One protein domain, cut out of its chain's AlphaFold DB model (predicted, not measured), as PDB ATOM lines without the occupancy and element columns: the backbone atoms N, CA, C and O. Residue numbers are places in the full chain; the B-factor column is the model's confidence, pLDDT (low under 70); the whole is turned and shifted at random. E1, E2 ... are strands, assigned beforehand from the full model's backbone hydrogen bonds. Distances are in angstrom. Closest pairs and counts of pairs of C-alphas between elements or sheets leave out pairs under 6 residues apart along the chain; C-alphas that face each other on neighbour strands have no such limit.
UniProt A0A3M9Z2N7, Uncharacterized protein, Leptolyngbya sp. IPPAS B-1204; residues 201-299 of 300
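AT A GLANCE: This is residues 201 to 299 of the 300 residues of an uncharacterized protein of Leptolyngbya sp. IPPAS B-1204 (UniProt A0A3M9Z2N7). With little regular structure, loops gather about one strongly twisted, branched sheet; its core is the long, bent hairpin E4 and E5, with E3 beside residues 261 to 263 of E4 and E2 beside residues 266 to 268, then E1 beside E2, and E6 beside E1 on its other side, Phe 296 of E6 coming back near Gln 282 of E5 with their C-alphas 6.6 A apart. The 99 printed residues include six named strands, E1 to E6, neighbours antiparallel, and no named helix: all strand, with 38 residues in named elements. It is compact, radius of gyration of the C-alphas 12.3 A, spanning 34 by 28 by 26 A.

HOW THE PARTS SIT: Start at E4, residues 261 to 269: E5, residues 275 to 284, lies on one side, N 266 to O 278 being 3.0 A. On the other side find E3, residues 256 to 258, N 263 to O 256 2.7 A, and E2, residues 245 to 250, N 267 to O 247 2.7 A. E3, E4, E5 form a meander, successive antiparallel neighbours. Beside E1, residues 201 to 207, E2 lies on one side, N 202 to O 248 2.7 A, and E6, residues 296 to 298, on the other, N 206 to O 297 2.8 A.

IN THESE COORDINATES: Find C-alpha 201 at (-22.355, 21.485, 24.616), where E1 begins; E4 runs 22.2 A, E5 25.8 A to C-alpha 284 at (-37.101, 12.311, 8.245).

THE WHOLE: The printed part has no cut; links E1 to E2 and E5 to E6 are long; no printed residue is under 70 in pLDDT.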
ATOM      1  N   LYS A 201     -21.603  20.758  25.650       95.50
ATOM      2  CA  LYS A 201     -22.355  21.485  24.616       95.50
ATOM      3  C   LYS A 201     -21.433  21.786  23.426       95.50
ATOM      4  O   LYS A 201     -20.319  22.273  23.608       95.50
ATOM      5  N   GLY A 202     -21.895  21.451  22.229       95.06
ATOM      6  CA  GLY A 202     -21.244  21.676  20.942       95.06
ATOM      7  C   GLY A 202     -22.031  22.676  20.096       95.06
ATOM      8  O   GLY A 202     -22.440  23.725  20.591       95.06
ATOM      9  N   ALA A 203     -22.247  22.354  18.818       94.94
ATOM     10  CA  ALA A 203     -22.923  23.243  17.872       94.94
ATOM     11  C   ALA A 203     -24.342  23.624  18.331       94.94
ATOM     12  O   ALA A 203     -25.135  22.761  18.719       94.94
ATOM     13  N   CYS A 204     -24.649  24.921  18.259       96.50
ATOM     14  CA  CYS A 204     -25.933  25.497  18.646       96.50
ATOM     15  C   CYS A 204     -26.938  25.428  17.492       96.50
ATOM     16  O   CYS A 204     -26.642  25.845  16.367       96.50
ATOM     17  N   TYR A 205     -28.147  24.970  17.802       96.94
ATOM     18  CA  TYR A 205     -29.303  24.995  16.915       96.94
ATOM     19  C   TYR A 205     -30.538  25.521  17.648       96.94
ATOM     20  O   TYR A 205     -30.620  25.480  18.872       96.94
ATOM     21  N   VAL A 206     -31.529  25.973  16.893       96.88
ATOM     22  CA  VAL A 206     -32.849  26.368  17.384       96.88
ATOM     23  C   VAL A 206     -33.901  25.406  16.837       96.88
ATOM     24  O   VAL A 206     -33.816  24.967  15.685       96.88
ATOM     25  N   ILE A 207     -34.901  25.067  17.656       96.69
ATOM     26  CA  ILE A 207     -36.063  24.297  17.193       96.69
ATOM     27  C   ILE A 207     -36.918  25.166  16.270       96.69
ATOM     28  O   ILE A 207     -37.544  26.132  16.715       96.69
ATOM     29  N   ARG A 208     -37.011  24.791  14.993       94.81
ATOM     30  CA  ARG A 208     -37.823  25.503  14.001       94.81
ATOM     31  C   ARG A 208     -39.303  25.458  14.370       94.81
ATOM     32  O   ARG A 208     -39.961  24.424  14.241       94.81
ATOM     33  N   ARG A 209     -39.866  26.615  14.728       93.38
ATOM     34  CA  ARG A 209     -41.296  26.755  15.069       93.38
ATOM     35  C   ARG A 209     -42.231  26.339  13.928       93.38
ATOM     36  O   ARG A 209     -43.315  25.843  14.197       93.38
ATOM     37  N   ALA A 210     -41.806  26.511  12.674       88.12
ATOM     38  CA  ALA A 210     -42.617  26.197  11.495       88.12
ATOM     39  C   ALA A 210     -42.935  24.698  11.344       88.12
ATOM     40  O   ALA A 210     -44.001  24.349  10.850       88.12
ATOM     41  N   VAL A 211     -42.025  23.816  11.774       88.12
ATOM     42  CA  VAL A 211     -42.181  22.352  11.657       88.12
ATOM     43  C   VAL A 211     -42.423  21.669  13.006       88.12
ATOM     44  O   VAL A 211     -42.960  20.566  13.048       88.12
ATOM     45  N   ALA A 212     -42.078  22.334  14.112       89.31
ATOM     46  CA  ALA A 212     -42.275  21.858  15.478       89.31
ATOM     47  C   ALA A 212     -42.897  22.965  16.359       89.31
ATOM     48  O   ALA A 212     -42.227  23.500  17.248       89.31
ATOM     49  N   PRO A 213     -44.176  23.335  16.137       90.38
ATOM     50  CA  PRO A 213     -44.820  24.465  16.820       90.38
ATOM     51  C   PRO A 213     -44.987  24.258  18.331       90.38
ATOM     52  O   PRO A 213     -45.007  25.230  19.081       90.38
ATOM     53  N   ASN A 214     -45.034  23.000  18.779       91.69
ATOM     54  CA  ASN A 214     -45.119  22.624  20.194       91.69
ATOM     55  C   ASN A 214     -43.759  22.204  20.782       91.69
ATOM     56  O   ASN A 214     -43.698  21.734  21.913       91.69
ATOM     57  N   GLY A 215     -42.668  22.354  20.024       94.31
ATOM     58  CA  GLY A 215     -41.361  21.814  20.379       94.31
ATOM     59  C   GLY A 215     -41.205  20.351  19.972       94.31
ATOM     60  O   GLY A 215     -41.963  19.831  19.149       94.31
ATOM     61  N   LEU A 216     -40.191  19.698  20.531       96.00
ATOM     62  CA  LEU A 216     -39.905  18.287  20.293       96.00
ATOM     63  C   LEU A 216     -39.939  17.510  21.601       96.00
ATOM     64  O   LEU A 216     -39.528  17.999  22.644       96.00
ATOM     65  N   ALA A 217     -40.352  16.254  21.502       96.12
ATOM     66  CA  ALA A 217     -40.167  15.280  22.560       96.12
ATOM     67  C   ALA A 217     -38.701  14.847  22.653       96.12
ATOM     68  O   ALA A 217     -38.100  14.492  21.630       96.12
ATOM     69  N   ALA A 218     -38.161  14.825  23.870       97.19
ATOM     70  CA  ALA A 218     -36.892  14.179  24.161       97.19
ATOM     71  C   ALA A 218     -37.114  12.738  24.647       97.19
ATOM     72  O   ALA A 218     -38.116  12.425  25.292       97.19
ATOM     73  N   TYR A 219     -36.177  11.851  24.329       96.88
ATOM     74  CA  TYR A 219     -36.223  10.423  24.639       96.88
ATOM     75  C   TYR A 219     -34.911   9.966  25.280       96.88
ATOM     76  O   TYR A 219     -33.846  10.519  24.990       96.88
ATOM     77  N   GLU A 220     -34.976   8.937  26.130       94.31
ATOM     78  CA  GLU A 220     -33.771   8.350  26.743       94.31
ATOM     79  C   GLU A 220     -32.899   7.626  25.698       94.31
ATOM     80  O   GLU A 220     -31.669   7.614  25.782       94.31
ATOM     81  N   SER A 221     -33.531   7.090  24.652       95.00
ATOM     82  CA  SER A 221     -32.897   6.518  23.461       95.00
ATOM     83  C   SER A 221     -33.828   6.632  22.244       95.00
ATOM     84  O   SER A 221     -35.039   6.803  22.411       95.00
ATOM     85  N   PRO A 222     -33.318   6.532  21.003       93.00
ATOM     86  CA  PRO A 222     -34.157   6.466  19.807       93.00
ATOM     87  C   PRO A 222     -35.098   5.254  19.866       93.00
ATOM     88  O   PRO A 222     -34.649   4.115  19.952       93.00
ATOM     89  N   GLY A 223     -36.410   5.507  19.866       89.12
ATOM     90  CA  GLY A 223     -37.441   4.474  20.051       89.12
ATOM     91  C   GLY A 223     -37.676   4.028  21.498       89.12
ATOM     92  O   GLY A 223     -38.537   3.184  21.740       89.12
ATOM     93  N   GLY A 224     -36.942   4.597  22.455       92.75
ATOM     94  CA  GLY A 224     -37.129   4.370  23.882       92.75
ATOM     95  C   GLY A 224     -38.273   5.191  24.489       92.75
ATOM     96  O   GLY A 224     -39.000   5.897  23.781       92.75
ATOM     97  N   PRO A 225     -38.441   5.126  25.821       94.31
ATOM     98  CA  PRO A 225     -39.442   5.921  26.516       94.31
ATOM     99  C   PRO A 225     -39.137   7.427  26.406       94.31
ATOM    100  O   PRO A 225     -37.964   7.826  26.376       94.31
ATOM    101  N   PRO A 226     -40.178   8.281  26.361       95.06
ATOM    102  CA  PRO A 226     -39.993   9.721  26.413       95.06
ATOM    103  C   PRO A 226     -39.431  10.136  27.772       95.06
ATOM    104  O   PRO A 226     -39.807   9.590  28.813       95.06
ATOM    105  N   GLN A 227     -38.575  11.149  27.754       96.62
ATOM    106  CA  GLN A 227     -38.135  11.832  28.959       96.62
ATOM    107  C   GLN A 227     -39.329  12.561  29.580       96.62
ATOM    108  O   GLN A 227     -40.216  13.048  28.874       96.62
ATOM    109  N   ARG A 228     -39.378  12.603  30.913       96.19
ATOM    110  CA  ARG A 228     -40.465  13.242  31.664       96.19
ATOM    111  C   ARG A 228     -39.946  14.224  32.700       96.19
ATOM    112  O   ARG A 228     -38.837  14.049  33.215       96.19
ATOM    113  N   PHE A 229     -40.761  15.232  33.002       93.06
ATOM    114  CA  PHE A 229     -40.548  16.170  34.096       93.06
ATOM    115  C   PHE A 229     -41.834  16.364  34.935       93.06
ATOM    116  O   PHE A 229     -42.883  16.687  34.370       93.06
ATOM    117  N   PRO A 230     -41.778  16.195  36.273       92.38
ATOM    118  CA  PRO A 230     -40.667  15.590  37.022       92.38
ATOM    119  C   PRO A 230     -40.383  14.155  36.536       92.38
ATOM    120  O   PRO A 230     -41.194  13.579  35.812       92.38
ATOM    121  N   ASN A 231     -39.218  13.584  36.873       88.44
ATOM    122  CA  ASN A 231     -38.818  12.250  36.400       88.44
ATOM    123  C   ASN A 231     -39.605  11.133  37.113       88.44
ATOM    124  O   ASN A 231     -39.083  10.416  37.965       88.44
ATOM    125  N   THR A 232     -40.890  11.032  36.794       90.25
ATOM    126  CA  THR A 232     -41.835  10.051  37.325       90.25
ATOM    127  C   THR A 232     -42.684   9.492  36.180       90.25
ATOM    128  O   THR A 232     -42.832  10.146  35.143       90.25
ATOM    129  N   PRO A 233     -43.307   8.309  36.345       87.62
ATOM    130  CA  PRO A 233     -44.209   7.751  35.332       87.62
ATOM    131  C   PRO A 233     -45.383   8.675  34.972       87.62
ATOM    132  O   PRO A 233     -45.886   8.630  33.853       87.62
ATOM    133  N   THR A 234     -45.797   9.528  35.912       92.38
ATOM    134  CA  THR A 234     -46.887  10.503  35.767       92.38
ATOM    135  C   THR A 234     -46.417  11.895  35.339       92.38
ATOM    136  O   THR A 234     -47.249  12.775  35.140       92.38
ATOM    137  N   GLY A 235     -45.104  12.117  35.203       91.19
ATOM    138  CA  GLY A 235     -44.542  13.400  34.793       91.19
ATOM    139  C   GLY A 235     -44.924  13.767  33.360       91.19
ATOM    140  O   GLY A 235     -45.152  12.894  32.516       91.19
ATOM    141  N   ASN A 236     -44.963  15.062  33.063       93.94
ATOM    142  CA  ASN A 236     -45.249  15.542  31.715       93.94
ATOM    143  C   ASN A 236     -44.106  15.173  30.772       93.94
ATOM    144  O   ASN A 236     -42.952  15.117  31.188       93.94
ATOM    145  N   GLN A 237     -44.427  14.921  29.503       95.06
ATOM    146  CA  GLN A 237     -43.412  14.675  28.486       95.06
ATOM    147  C   GLN A 237     -42.497  15.897  28.358       95.06
ATOM    148  O   GLN A 237     -42.971  17.015  28.183       95.06
ATOM    149  N   ASP A 238     -41.199  15.656  28.474       96.12
ATOM    150  CA  ASP A 238     -40.154  16.668  28.495       96.12
ATOM    151  C   ASP A 238     -39.450  16.740  27.134       96.12
ATOM    152  O   ASP A 238     -39.459  15.790  26.338       96.12
ATOM    153  N   GLY A 239     -38.843  17.887  26.861       96.50
ATOM    154  CA  GLY A 239     -38.135  18.140  25.619       96.50
ATOM    155  C   GLY A 239     -38.007  19.627  25.300       96.50
ATOM    156  O   GLY A 239     -38.588  20.469  25.989       96.50
ATOM    157  N   PRO A 240     -37.219  19.977  24.271       97.12
ATOM    158  CA  PRO A 240     -37.007  21.367  23.899       97.12
ATOM    159  C   PRO A 240     -38.286  22.000  23.347       97.12
ATOM    160  O   PRO A 240     -38.902  21.492  22.406       97.12
ATOM    161  N   GLY A 241     -38.651  23.161  23.890       95.44
ATOM    162  CA  GLY A 241     -39.770  23.959  23.396       95.44
ATOM    163  C   GLY A 241     -39.532  24.524  21.990       95.44
ATOM    164  O   GLY A 241     -38.398  24.647  21.520       95.44
ATOM    165  N   ALA A 242     -40.606  24.912  21.306       95.06
ATOM    166  CA  ALA A 242     -40.512  25.543  19.991       95.06
ATOM    167  C   ALA A 242     -39.704  26.850  20.063       95.06
ATOM    168  O   ALA A 242     -39.959  27.696  20.921       95.06
ATOM    169  N   GLY A 243     -38.740  27.033  19.160       94.50
ATOM    170  CA  GLY A 243     -37.838  28.185  19.158       94.50
ATOM    171  C   GLY A 243     -36.806  28.204  20.288       94.50
ATOM    172  O   GLY A 243     -36.106  29.203  20.424       94.50
ATOM    173  N   SER A 244     -36.707  27.150  21.103       96.06
ATOM    174  CA  SER A 244     -35.647  27.040  22.112       96.06
ATOM    175  C   SER A 244     -34.317  26.636  21.477       96.06
ATOM    176  O   SER A 244     -34.287  25.981  20.429       96.06
ATOM    177  N   GLN A 245     -33.222  27.041  22.119       96.44
ATOM    178  CA  GLN A 245     -31.884  26.600  21.753       96.44
ATOM    179  C   GLN A 245     -31.636  25.175  22.246       96.44
ATOM    180  O   GLN A 245     -32.000  24.801  23.362       96.44
ATOM    181  N   VAL A 246     -30.953  24.404  21.413       97.44
ATOM    182  CA  VAL A 246     -30.399  23.094  21.734       97.44
ATOM    183  C   VAL A 246     -28.950  23.043  21.276       97.44
ATOM    184  O   VAL A 246     -28.564  23.698  20.308       97.44
ATOM    185  N   PHE A 247     -28.137  22.241  21.950       97.50
ATOM    186  CA  PHE A 247     -26.723  22.099  21.621       97.50
ATOM    187  C   PHE A 247     -26.417  20.644  21.335       97.50
ATOM    188  O   PHE A 247     -26.699  19.773  22.155       97.50
ATOM    189  N   PHE A 248     -25.814  20.362  20.192       95.88
ATOM    190  CA  PHE A 248     -25.347  19.014  19.892       95.88
ATOM    191  C   PHE A 248     -24.225  18.641  20.866       95.88
ATOM    192  O   PHE A 248     -23.608  19.504  21.482       95.88
ATOM    193  N   THR A 249     -23.977  17.352  21.053       95.56
ATOM    194  CA  THR A 249     -22.899  16.886  21.939       95.56
ATOM    195  C   THR A 249     -21.513  17.165  21.347       95.56
ATOM    196  O   THR A 249     -21.349  17.186  20.128       95.56
ATOM    197  N   ASN A 250     -20.512  17.379  22.202       92.56
ATOM    198  CA  ASN A 250     -19.096  17.382  21.842       92.56
ATOM    199  C   ASN A 250     -18.335  16.397  22.760       92.56
ATOM    200  O   ASN A 250     -18.345  16.603  23.975       92.56
ATOM    201  N   PRO A 251     -17.722  15.320  22.230       91.81
ATOM    202  CA  PRO A 251     -17.735  14.918  20.821       91.81
ATOM    203  C   PRO A 251     -19.152  14.611  20.316       91.81
ATOM    204  O   PRO A 251     -20.036  14.231  21.088       91.81
ATOM    205  N   ALA A 252     -19.369  14.809  19.014       89.31
ATOM    206  CA  ALA A 252     -20.669  14.602  18.387       89.31
ATOM    207  C   ALA A 252     -21.101  13.136  18.493       89.31
ATOM    208  O   ALA A 252     -20.443  12.236  17.973       89.31
ATOM    209  N   THR A 253     -22.233  12.898  19.154       91.25
ATOM    210  CA  THR A 253     -22.865  11.576  19.174       91.25
ATOM    211  C   THR A 253     -23.418  11.272  17.776       91.25
ATOM    212  O   THR A 253     -24.179  12.093  17.253       91.25
ATOM    213  N   PRO A 254     -23.106  10.106  17.176       92.50
ATOM    214  CA  PRO A 254     -23.663   9.712  15.887       92.50
ATOM    215  C   PRO A 254     -25.193   9.719  15.903       92.50
ATOM    216  O   PRO A 254     -25.818   9.230  16.848       92.50
ATOM    217  N   SER A 255     -25.799  10.253  14.845       93.56
ATOM    218  CA  SER A 255     -27.248  10.204  14.669       93.56
ATOM    219  C   SER A 255     -27.734   8.762  14.519       93.56
ATOM    220  O   SER A 255     -27.035   7.927  13.946       93.56
ATOM    221  N   GLN A 256     -28.956   8.483  14.958       94.75
ATOM    222  CA  GLN A 256     -29.560   7.154  14.867       94.75
ATOM    223  C   GLN A 256     -30.907   7.226  14.161       94.75
ATOM    224  O   GLN A 256     -31.682   8.150  14.390       94.75
ATOM    225  N   ASN A 257     -31.207   6.239  13.323       95.81
ATOM    226  CA  ASN A 257     -32.477   6.181  12.611       95.81
ATOM    227  C   ASN A 257     -33.455   5.268  13.351       95.81
ATOM    228  O   ASN A 257     -33.123   4.132  13.678       95.81
ATOM    229  N   PHE A 258     -34.673   5.751  13.580       95.25
ATOM    230  CA  PHE A 258     -35.758   4.965  14.156       95.25
ATOM    231  C   PHE A 258     -37.102   5.440  13.602       95.25
ATOM    232  O   PHE A 258     -37.343   6.642  13.505       95.25
ATOM    233  N   ASN A 259     -37.980   4.501  13.238       94.00
ATOM    234  CA  ASN A 259     -39.322   4.774  12.709       94.00
ATOM    235  C   ASN A 259     -39.349   5.857  11.604       94.00
ATOM    236  O   ASN A 259     -40.070   6.852  11.689       94.00
ATOM    237  N   ASN A 260     -38.486   5.692  10.595       94.12
ATOM    238  CA  ASN A 260     -38.311   6.612   9.465       94.12
ATOM    239  C   ASN A 260     -37.929   8.064   9.840       94.12
ATOM    240  O   ASN A 260     -38.107   8.997   9.052       94.12
ATOM    241  N   ARG A 261     -37.355   8.265  11.031       93.50
ATOM    242  CA  ARG A 261     -36.801   9.544  11.491       93.50
ATOM    243  C   ARG A 261     -35.346   9.402  11.913       93.50
ATOM    244  O   ARG A 261     -34.953   8.380  12.470       93.50
ATOM    245  N   THR A 262     -34.571  10.456  11.700       95.06
ATOM    246  CA  THR A 262     -33.233  10.607  12.278       95.06
ATOM    247  C   THR A 262     -33.361  11.258  13.651       95.06
ATOM    248  O   THR A 262     -34.045  12.271  13.809       95.06
ATOM    249  N   PHE A 263     -32.706  10.677  14.648       95.94
ATOM    250  CA  PHE A 263     -32.584  11.192  16.004       95.94
ATOM    251  C   PHE A 263     -31.149  11.629  16.263       95.94
ATOM    252  O   PHE A 263     -30.194  10.962  15.861       95.94
ATOM    253  N   VAL A 264     -31.010  12.743  16.972       96.00
ATOM    254  CA  VAL A 264     -29.723  13.302  17.395       96.00
ATOM    255  C   VAL A 264     -29.740  13.542  18.894       96.00
ATOM    256  O   VAL A 264     -30.799  13.770  19.486       96.00
ATOM    257  N   ARG A 265     -28.560  13.474  19.510       96.25
ATOM    258  CA  ARG A 265     -28.395  13.676  20.947       96.25
ATOM    259  C   ARG A 265     -27.998  15.119  21.226       96.25
ATOM    260  O   ARG A 265     -26.948  15.569  20.757       96.25
ATOM    261  N   VAL A 266     -28.824  15.818  21.998       97.44
ATOM    262  CA  VAL A 266     -28.661  17.249  22.273       97.44
ATOM    263  C   VAL A 266     -28.808  17.556  23.756       97.44
ATOM    264  O   VAL A 266     -29.541  16.877  24.477       97.44
ATOM    265  N   PHE A 267     -28.137  18.614  24.190       97.94
ATOM    266  CA  PHE A 267     -28.472  19.354  25.394       97.94
ATOM    267  C   PHE A 267     -29.634  20.294  25.100       97.94
ATOM    268  O   PHE A 267     -29.605  21.018  24.104       97.94
ATOM    269  N   TYR A 268     -30.626  20.305  25.977       97.19
ATOM    270  CA  TYR A 268     -31.768  21.203  25.912       97.19
ATOM    271  C   TYR A 268     -32.171  21.667  27.312       97.19
ATOM    272  O   TYR A 268     -31.850  21.019  28.309       97.19
ATOM    273  N   THR A 269     -32.896  22.778  27.390       96.38
ATOM    274  CA  THR A 269     -33.496  23.242  28.643       96.38
ATOM    275  C   THR A 269     -34.790  22.470  28.894       96.38
ATOM    276  O   THR A 269     -35.744  22.589  28.126       96.38
ATOM    277  N   SER A 270     -34.805  21.658  29.949       95.31
ATOM    278  CA  SER A 270     -35.978  20.889  30.380       95.31
ATOM    279  C   SER A 270     -37.126  21.784  30.844       95.31
ATOM    280  O   SER A 270     -36.931  22.956  31.174       95.31
ATOM    281  N   LEU A 271     -38.322  21.206  30.972       93.25
ATOM    282  CA  LEU A 271     -39.479  21.871  31.587       93.25
ATOM    283  C   LEU A 271     -39.212  22.352  33.027       93.25
ATOM    284  O   LEU A 271     -39.883  23.266  33.499       93.25
ATOM    285  N   GLY A 272     -38.230  21.765  33.717       90.06
ATOM    286  CA  GLY A 272     -37.768  22.213  35.032       90.06
ATOM    287  C   GLY A 272     -36.783  23.383  35.006       90.06
ATOM    288  O   GLY A 272     -36.307  23.785  36.064       90.06
ATOM    289  N   GLY A 273     -36.423  23.895  33.826       91.06
ATOM    290  CA  GLY A 273     -35.453  24.980  33.640       91.06
ATOM    291  C   GLY A 273     -33.982  24.548  33.663       91.06
ATOM    292  O   GLY A 273     -33.110  25.355  33.351       91.06
ATOM    293  N   GLY A 274     -33.685  23.288  33.997       91.75
ATOM    294  CA  GLY A 274     -32.323  22.746  33.998       91.75
ATOM    295  C   GLY A 274     -31.887  22.208  32.634       91.75
ATOM    296  O   GLY A 274     -32.722  21.738  31.856       91.75
ATOM    297  N   ASP A 275     -30.580  22.227  32.369       93.06
ATOM    298  CA  ASP A 275     -29.986  21.558  31.209       93.06
ATOM    299  C   ASP A 275     -30.135  20.035  31.334       93.06
ATOM    300  O   ASP A 275     -29.762  19.435  32.344       93.06
ATOM    301  N   ARG A 276     -30.643  19.394  30.283       95.00
ATOM    302  CA  ARG A 276     -30.793  17.940  30.198       95.00
ATOM    303  C   ARG A 276     -30.296  17.434  28.854       95.00
ATOM    304  O   ARG A 276     -30.373  18.125  27.841       95.00
ATOM    305  N   LEU A 277     -29.765  16.215  28.857       95.88
ATOM    306  CA  LEU A 277     -29.333  15.520  27.653       95.88
ATOM    307  C   LEU A 277     -30.418  14.534  27.213       95.88
ATOM    308  O   LEU A 277     -30.873  13.718  28.018       95.88
ATOM    309  N   GLY A 278     -30.792  14.574  25.938       96.38
ATOM    310  CA  GLY A 278     -31.832  13.702  25.393       96.38
ATOM    311  C   GLY A 278     -31.706  13.483  23.892       96.38
ATOM    312  O   GLY A 278     -31.005  14.215  23.187       96.38
ATOM    313  N   TRP A 279     -32.382  12.445  23.405       97.88
ATOM    314  CA  TRP A 279     -32.540  12.183  21.979       97.88
ATOM    315  C   TRP A 279     -33.787  12.870  21.455       97.88
ATOM    316  O   TRP A 279     -34.874  12.667  21.980       97.88
ATOM    317  N   VAL A 280     -33.643  13.647  20.391       96.94
ATOM    318  CA  VAL A 280     -34.740  14.399  19.773       96.94
ATOM    319  C   VAL A 280     -34.771  14.121  18.276       96.94
ATOM    320  O   VAL A 280     -33.742  13.844  17.655       96.94
ATOM    321  N   SER A 281     -35.959  14.175  17.679       95.62
ATOM    322  CA  SER A 281     -36.107  13.940  16.242       95.62
ATOM    323  C   SER A 281     -35.561  15.126  15.444       95.62
ATOM    324  O   SER A 281     -36.064  16.240  15.554       95.62
ATOM    325  N   GLN A 282     -34.572  14.871  14.592       94.25
ATOM    326  CA  GLN A 282     -33.998  15.843  13.664       94.25
ATOM    327  C   GLN A 282     -34.881  16.100  12.447       94.25
ATOM    328  O   GLN A 282     -34.856  17.199  11.898       94.25
ATOM    329  N   GLY A 283     -35.637  15.092  12.025       93.38
ATOM    330  CA  GLY A 283     -36.437  15.105  10.806       93.38
ATOM    331  C   GLY A 283     -36.560  13.696  10.217       93.38
ATOM    332  O   GLY A 283     -36.171  12.722  10.874       93.38
ATOM    333  N   PRO A 284     -37.100  13.565   8.995       94.00
ATOM    334  CA  PRO A 284     -37.101  12.311   8.245       94.00
ATOM    335  C   PRO A 284     -35.680  11.779   8.017       94.00
ATOM    336  O   PRO A 284     -34.720  12.558   7.987       94.00
ATOM    337  N   VAL A 285     -35.544  10.464   7.837       93.00
ATOM    338  CA  VAL A 285     -34.257   9.857   7.456       93.00
ATOM    339  C   VAL A 285     -33.711  10.522   6.189       93.00
ATOM    340  O   VAL A 285     -34.453  10.771   5.243       93.00
ATOM    341  N   GLY A 286     -32.415  10.843   6.192       84.31
ATOM    342  CA  GLY A 286     -31.742  11.546   5.092       84.31
ATOM    343  C   GLY A 286     -31.804  13.076   5.182       84.31
ATOM    344  O   GLY A 286     -31.115  13.757   4.425       84.31
ATOM    345  N   SER A 287     -32.570  13.640   6.123       87.06
ATOM    346  CA  SER A 287     -32.466  15.069   6.434       87.06
ATOM    347  C   SER A 287     -31.108  15.387   7.070       87.06
ATOM    348  O   SER A 287     -30.543  14.577   7.806       87.06
ATOM    349  N   SER A 288     -30.584  16.584   6.807       89.06
ATOM    350  CA  SER A 288     -29.374  17.112   7.454       89.06
ATOM    351  C   SER A 288     -29.740  18.242   8.423       89.06
ATOM    352  O   SER A 288     -30.678  18.989   8.123       89.06
ATOM    353  N   PRO A 289     -29.035  18.419   9.557       85.62
ATOM    354  CA  PRO A 289     -29.266  19.554  10.452       85.62
ATOM    355  C   PRO A 289     -29.178  20.886   9.698       85.62
ATOM    356  O   PRO A 289     -28.244  21.109   8.933       85.62
ATOM    357  N   GLY A 290     -30.154  21.775   9.891       84.56
ATOM    358  CA  GLY A 290     -30.208  23.061   9.189       84.56
ATOM    359  C   GLY A 290     -30.826  23.020   7.788       84.56
ATOM    360  O   GLY A 290     -31.122  24.081   7.241       84.56
ATOM    361  N   ALA A 291     -31.120  21.842   7.228       88.62
ATOM    362  CA  ALA A 291     -31.920  21.743   6.008       88.62
ATOM    363  C   ALA A 291     -33.383  22.179   6.262       88.62
ATOM    364  O   ALA A 291     -33.850  22.115   7.404       88.62
ATOM    365  N   PRO A 292     -34.147  22.573   5.224       86.81
ATOM    366  CA  PRO A 292     -35.569  22.910   5.365       86.81
ATOM    367  C   PRO A 292     -36.430  21.751   5.889       86.81
ATOM    368  O   PRO A 292     -37.449  21.971   6.532       86.81
ATOM    369  N   THR A 293     -36.007  20.511   5.632       86.44
ATOM    370  CA  THR A 293     -36.670  19.283   6.099       86.44
ATOM    371  C   THR A 293     -36.303  18.902   7.536       86.44
ATOM    372  O   THR A 293     -36.816  17.911   8.056       86.44
ATOM    373  N   SER A 294     -35.408  19.659   8.179       92.69
ATOM    374  CA  SER A 294     -34.986  19.429   9.557       92.69
ATOM    375  C   SER A 294     -35.770  20.293  10.541       92.69
ATOM    376  O   SER A 294     -36.050  21.462  10.289       92.69
ATOM    377  N   ASN A 295     -36.026  19.738  11.725       95.31
ATOM    378  CA  ASN A 295     -36.551  20.462  12.879       95.31
ATOM    379  C   ASN A 295     -35.553  21.470  13.468       95.31
ATOM    380  O   ASN A 295     -35.936  22.250  14.337       95.31
ATOM    381  N   PHE A 296     -34.296  21.464  13.016       95.75
ATOM    382  CA  PHE A 296     -33.251  22.356  13.497       95.75
ATOM    383  C   PHE A 296     -32.871  23.404  12.463       95.75
ATOM    384  O   PHE A 296     -32.753  23.117  11.266       95.75
ATOM    385  N   GLU A 297     -32.588  24.601  12.955       94.56
ATOM    386  CA  GLU A 297     -31.884  25.649  12.225       94.56
ATOM    387  C   GLU A 297     -30.665  26.115  13.013       94.56
ATOM    388  O   GLU A 297     -30.724  26.109  14.242       94.56
ATOM    389  N   PRO A 298     -29.543  26.458  12.361       94.81
ATOM    390  CA  PRO A 298     -28.383  26.981  13.072       94.81
ATOM    391  C   PRO A 298     -28.761  28.223  13.882       94.81
ATOM    392  O   PRO A 298     -29.547  29.053  13.415       94.81
ATOM    393  N   CYS A 299     -28.194  28.358  15.080       94.25
ATOM    394  CA  CYS A 299     -28.290  29.613  15.824       94.25
ATOM    395  C   CYS A 299     -27.676  30.754  14.992       94.25
ATOM    396  O   CYS A 299     -26.678  30.544  14.300       94.25
TER     397      CYS A 299